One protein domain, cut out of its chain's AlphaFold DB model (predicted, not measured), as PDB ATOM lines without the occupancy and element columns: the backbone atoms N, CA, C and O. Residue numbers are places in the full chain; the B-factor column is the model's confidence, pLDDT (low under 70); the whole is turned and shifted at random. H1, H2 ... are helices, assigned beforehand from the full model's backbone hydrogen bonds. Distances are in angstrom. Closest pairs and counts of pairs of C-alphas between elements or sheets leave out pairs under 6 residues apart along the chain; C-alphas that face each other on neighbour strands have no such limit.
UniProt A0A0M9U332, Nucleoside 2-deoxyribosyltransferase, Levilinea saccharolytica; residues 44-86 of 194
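AT A GLANCE: This is residues 44 to 86 of the 194 residues of the protein "Nucleoside 2-deoxyribosyltransferase" of Levilinea saccharolytica (UniProt A0A0M9U332). The chain goes once round in a small ring: H1, a short turn of helix H2, and H3 follow one another, and residues 77 to 86 fold back from the end of H3 toward H1. H1 and H3, the two longer helices, make two sides of the ring at a wide angle, with H2 at the turn between them. The printed part has 43 residues with three named helices, in the order H1, H2, H3, and no named strand; its class is all helix. It is compact, with a radius of gyration of the C-alphas of 9.2 A, and rounded, spanning 22 by 20 by 17 A.

IN THESE COORDINATES: H1, residues 45 to 53, begins with C-alpha 45 at (297.706, 154.540, 255.675) and is 12.2 A long from first to last C-alpha. H2 is residues 59 to 62, 5.8 A long. H3, residues 67 to 76, is 14.1 A long and ends with C-alpha 76 at (314.938, 162.126, 254.109).

HOW THE PARTS SIT: H1 and H2 are close but not clearly touching; their closest C-alphas, of Ile 52 and Ala 59, are 6.7 A apart. H2 and H3 only just touch, with 3 pairs of C-alphas within 8 A, and touch only at the corner by their link; the closest C-alphas are those of Leu 62 and Ala 70, 5.3 A apart. H1 and H3 are close but not clearly touching, the closest C-alphas, of Val 48 and Val 71, being 8.0 A apart. They run the same way at a steep tilt of 57 degrees. In H1 and H3 every O i to N i+4 pair is within hydrogen-bond range; H2 is too short for such a pair, and its 1 pair of O i and N i+3 is within range.

THE WHOLE: The two C-alphas farthest apart, of Thr 64 and Glu 83, are 24.0 A apart, while those of Ser 44 and Asn 86, the first and last printed, are 10.4 A apart. The printed part has no cut, and the links H1 to H2 and H2 to H3 are tight. The mean pLDDT of the printed part is 93.5, and no printed residue is under 70.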
ATOM      1  N   SER A  44     301.714 152.872 257.992       94.50
ATOM      2  CA  SER A  44     300.304 152.590 257.714       94.50
ATOM      3  C   SER A  44     299.606 153.769 257.033       94.50
ATOM      4  O   SER A  44     300.051 154.916 257.125       94.50
ATOM      5  N   ARG A  45     298.492 153.496 256.347       94.19
ATOM      6  CA  ARG A  45     297.706 154.540 255.675       94.19
ATOM      7  C   ARG A  45     297.055 155.473 256.696       94.19
ATOM      8  O   ARG A  45     297.018 156.679 256.493       94.19
ATOM      9  N   GLU A  46     296.642 154.919 257.826       95.56
ATOM     10  CA  GLU A  46     296.023 155.626 258.940       95.56
ATOM     11  C   GLU A  46     296.970 156.673 259.540       95.56
ATOM     12  O   GLU A  46     296.561 157.802 259.811       95.56
ATOM     13  N   GLN A  47     298.255 156.335 259.703       95.75
ATOM     14  CA  GLN A  47     299.266 157.298 260.153       95.75
ATOM     15  C   GLN A  47     299.463 158.426 259.137       95.75
ATOM     16  O   GLN A  47     299.580 159.586 259.523       95.75
ATOM     17  N   VAL A  48     299.470 158.108 257.841       96.00
ATOM     18  CA  VAL A  48     299.599 159.117 256.779       96.00
ATOM     19  C   VAL A  48     298.418 160.080 256.795       96.00
ATOM     20  O   VAL A  48     298.619 161.295 256.793       96.00
ATOM     21  N   ASP A  49     297.199 159.556 256.882       95.94
ATOM     22  CA  ASP A  49     295.987 160.370 256.941       95.94
ATOM     23  C   ASP A  49     295.980 161.258 258.202       95.94
ATOM     24  O   ASP A  49     295.604 162.430 258.132       95.94
ATOM     25  N   ALA A  50     296.485 160.760 259.339       96.25
ATOM     26  CA  ALA A  50     296.643 161.546 260.566       96.25
ATOM     27  C   ALA A  50     297.666 162.689 260.420       96.25
ATOM     28  O   ALA A  50     297.430 163.800 260.898       96.25
ATOM     29  N   VAL A  51     298.787 162.450 259.737       96.31
ATOM     30  CA  VAL A  51     299.811 163.472 259.461       96.31
ATOM     31  C   VAL A  51     299.273 164.554 258.510       96.31
ATOM     32  O   VAL A  51     299.552 165.739 258.717       96.31
ATOM     33  N   ILE A  52     298.457 164.175 257.518       96.50
ATOM     34  CA  ILE A  52     297.747 165.117 256.636       96.50
ATOM     35  C   ILE A  52     296.723 165.934 257.434       96.50
ATOM     36  O   ILE A  52     296.701 167.160 257.332       96.50
ATOM     37  N   ALA A  53     295.910 165.285 258.273       96.44
ATOM     38  CA  ALA A  53     294.922 165.958 259.117       96.44
ATOM     39  C   ALA A  53     295.567 166.937 260.116       96.44
ATOM     40  O   ALA A  53     294.997 167.983 260.418       96.44
ATOM     41  N   ALA A  54     296.780 166.631 260.586       96.00
ATOM     42  CA  ALA A  54     297.589 167.517 261.420       96.00
ATOM     43  C   ALA A  54     298.242 168.681 260.643       96.00
ATOM     44  O   ALA A  54     298.923 169.508 261.250       96.00
ATOM     45  N   GLY A  55     298.071 168.755 259.318       95.88
ATOM     46  CA  GLY A  55     298.585 169.834 258.474       95.88
ATOM     47  C   GLY A  55     300.100 169.807 258.250       95.88
ATOM     48  O   GLY A  55     300.663 170.811 257.818       95.88
ATOM     49  N   LYS A  56     300.776 168.687 258.543       95.56
ATOM     50  CA  LYS A  56     302.233 168.557 258.352       95.56
ATOM     51  C   LYS A  56     302.616 168.445 256.874       95.56
ATOM     52  O   LYS A  56     303.664 168.941 256.473       95.56
ATOM     53  N   ILE A  57     301.758 167.807 256.078       95.94
ATOM     54  CA  ILE A  57     301.864 167.686 254.619       95.94
ATOM     55  C   ILE A  57     300.474 167.757 253.980       95.94
ATOM     56  O   ILE A  57     299.460 167.624 254.666       95.94
ATOM     57  N   ARG A  58     300.429 167.933 252.659       95.69
ATOM     58  CA  ARG A  58     299.213 167.827 251.842       95.69
ATOM     59  C   ARG A  58     299.166 166.481 251.129       95.69
ATOM     60  O   ARG A  58     300.204 165.871 250.878       95.69
ATOM     61  N   ALA A  59     297.970 166.046 250.737       93.38
ATOM     62  CA  ALA A  59     297.795 164.803 249.984       93.38
ATOM     63  C   ALA A  59     298.571 164.824 248.654       93.38
ATOM     64  O   ALA A  59     299.145 163.810 248.263       93.38
ATOM     65  N   GLU A  60     298.659 165.987 247.997       93.94
ATOM     66  CA  GLU A  60     299.435 166.141 246.758       93.94
ATOM     67  C   GLU A  60     300.938 165.872 246.939       93.94
ATOM     68  O   GLU A  60     301.605 165.483 245.981       93.94
ATOM     69  N   ASP A  61     301.479 166.054 248.152       92.38
ATOM     70  CA  ASP A  61     302.907 165.859 248.421       92.38
ATOM     71  C   ASP A  61     303.313 164.368 248.356       92.38
ATOM     72  O   ASP A  61     304.501 164.070 248.237       92.38
ATOM     73  N   LEU A  62     302.348 163.434 248.393       90.88
ATOM     74  CA  LEU A  62     302.580 161.988 248.250       90.88
ATOM     75  C   LEU A  62     302.709 161.531 246.786       90.88
ATOM     76  O   LEU A  62     303.260 160.463 246.515       90.88
ATOM     77  N   GLY A  63     302.215 162.325 245.832       89.88
ATOM     78  CA  GLY A  63     302.175 161.949 244.419       89.88
ATOM     79  C   GLY A  63     301.281 160.733 244.128       89.88
ATOM     80  O   GLY A  63     300.338 160.439 244.857       89.88
ATOM     81  N   THR A  64     301.555 160.045 243.016       85.62
ATOM     82  CA  THR A  64     300.762 158.896 242.523       85.62
ATOM     83  C   THR A  64     301.454 157.542 242.702       85.62
ATOM     84  O   THR A  64     300.935 156.527 242.241       85.62
ATOM     85  N   GLY A  65     302.650 157.529 243.296       84.00
ATOM     86  CA  GLY A  65     303.441 156.321 243.518       84.00
ATOM     87  C   GLY A  65     303.084 155.605 244.820       84.00
ATOM     88  O   GLY A  65     302.030 155.836 245.413       84.00
ATOM     89  N   ASP A  66     303.991 154.746 245.285       88.88
ATOM     90  CA  ASP A  66     303.886 154.166 246.622       88.88
ATOM     91  C   ASP A  66     303.985 155.271 247.683       88.88
ATOM     92  O   ASP A  66     305.008 155.952 247.819       88.88
ATOM     93  N   PHE A  67     302.912 155.429 248.458       91.88
ATOM     94  CA  PHE A  67     302.833 156.427 249.515       91.88
ATOM     95  C   PHE A  67     303.908 156.216 250.588       91.88
ATOM     96  O   PHE A  67     304.345 157.191 251.198       91.88
ATOM     97  N   ARG A  68     304.357 154.975 250.828       93.12
ATOM     98  CA  ARG A  68     305.384 154.681 251.840       93.12
ATOM     99  C   ARG A  68     306.734 155.236 251.426       93.12
ATOM    100  O   ARG A  68     307.397 155.890 252.230       93.12
ATOM    101  N   GLU A  69     307.116 155.038 250.166       90.62
ATOM    102  CA  GLU A  69     308.348 155.623 249.639       90.62
ATOM    103  C   GLU A  69     308.257 157.152 249.596       90.62
ATOM    104  O   GLU A  69     309.223 157.823 249.956       90.62
ATOM    105  N   ALA A  70     307.089 157.716 249.263       92.44
ATOM    106  CA  ALA A  70     306.882 159.162 249.313       92.44
ATOM    107  C   ALA A  70     307.065 159.729 250.734       92.44
ATOM    108  O   ALA A  70     307.781 160.716 250.922       92.44
ATOM    109  N   VAL A  71     306.489 159.080 251.751       94.88
ATOM    110  CA  VAL A  71     306.690 159.441 253.166       94.88
ATOM    111  C   VAL A  71     308.166 159.370 253.547       94.88
ATOM    112  O   VAL A  71     308.695 160.293 254.166       94.88
ATOM    113  N   MET A  72     308.860 158.307 253.152       92.25
ATOM    114  CA  MET A  72     310.274 158.132 253.478       92.25
ATOM    115  C   MET A  72     311.160 159.167 252.785       92.25
ATOM    116  O   MET A  72     312.107 159.667 253.391       92.25
ATOM    117  N   ASP A  73     310.823 159.577 251.566       92.00
ATOM    118  CA  ASP A  73     311.474 160.696 250.888       92.00
ATOM    119  C   ASP A  73     311.222 162.038 251.587       92.00
ATOM    120  O   ASP A  73     312.142 162.853 251.701       92.00
ATOM    121  N   LEU A  74     310.016 162.270 252.104       94.62
ATOM    122  CA  LEU A  74     309.709 163.455 252.911       94.62
ATOM    123  C   LEU A  74     310.510 163.469 254.221       94.62
ATOM    124  O   LEU A  74     311.026 164.524 254.597       94.62
ATOM    125  N   ILE A  75     310.695 162.309 254.861       94.31
ATOM    126  CA  ILE A  75     311.568 162.151 256.034       94.31
ATOM    127  C   ILE A  75     313.029 162.448 255.672       94.31
ATOM    128  O   ILE A  75     313.679 163.244 256.346       94.31
ATOM    129  N   ARG A  76     313.554 161.880 254.575       91.12
ATOM    130  CA  ARG A  76     314.938 162.126 254.109       91.12
ATOM    131  C   ARG A  76     315.197 163.601 253.788       91.12
ATOM    132  O   ARG A  76     316.310 164.082 253.970       91.12
ATOM    133  N   ARG A  77     314.173 164.324 253.323       91.75
ATOM    134  CA  ARG A  77     314.224 165.771 253.043       91.75
ATOM    135  C   ARG A  77     314.004 166.645 254.282       91.75
ATOM    136  O   ARG A  77     314.010 167.866 254.151       91.75
ATOM    137  N   GLY A  78     313.770 166.050 255.454       93.31
ATOM    138  CA  GLY A  78     313.521 166.769 256.704       93.31
ATOM    139  C   GLY A  78     312.156 167.463 256.780       93.31
ATOM    140  O   GLY A  78     311.984 168.358 257.601       93.31
ATOM    141  N   LYS A  79     311.194 167.090 255.925       94.38
ATOM    142  CA  LYS A  79     309.819 167.628 255.962       94.38
ATOM    143  C   LYS A  79     308.920 166.900 256.961       94.38
ATOM    144  O   LYS A  79     307.976 167.492 257.467       94.38
ATOM    145  N   LEU A  80     309.209 165.628 257.213       95.69
ATOM    146  CA  LEU A  80     308.566 164.795 258.226       95.69
ATOM    147  C   LEU A  80     309.637 164.209 259.143       95.69
ATOM    148  O   LEU A  80     310.805 164.121 258.755       95.69
ATOM    149  N   SER A  81     309.247 163.788 260.343       94.12
ATOM    150  CA  SER A  81     310.138 163.069 261.250       94.12
ATOM    151  C   SER A  81     309.800 161.580 261.294       94.12
ATOM    152  O   SER A  81     308.705 161.142 260.950       94.12
ATOM    153  N   ARG A  82     310.766 160.767 261.730       93.25
ATOM    154  CA  ARG A  82     310.540 159.335 261.974       93.25
ATOM    155  C   ARG A  82     309.566 159.103 263.134       93.25
ATOM    156  O   ARG A  82     308.835 158.114 263.115       93.25
ATOM    157  N   GLU A  83     309.522 160.019 264.105       93.38
ATOM    158  CA  GLU A  83     308.583 159.935 265.229       93.38
ATOM    159  C   GLU A  83     307.127 160.087 264.781       93.38
ATOM    160  O   GLU A  83     306.256 159.473 265.389       93.38
ATOM    161  N   ASP A  84     306.863 160.808 263.683       93.62
ATOM    162  CA  ASP A  84     305.511 160.956 263.116       93.62
ATOM    163  C   ASP A  84     304.859 159.609 262.756       93.62
ATOM    164  O   ASP A  84     303.635 159.504 262.692       93.62
ATOM    165  N   PHE A  85     305.677 158.574 262.553       94.56
ATOM    166  CA  PHE A  85     305.259 157.236 262.140       94.56
ATOM    167  C   PHE A  85     305.662 156.146 263.141       94.56
ATOM    168  O   PHE A  85     305.616 154.963 262.806       94.56
ATOM    169  N   ASN A  86     306.058 156.515 264.366       92.69
ATOM    170  CA  ASN A  86     306.586 155.592 265.380       92.69
ATOM    171  C   ASN A  86     307.755 154.730 264.863       92.69
ATOM    172  O   ASN A  86     307.938 153.585 265.283       92.69
TER     173      ASN A  86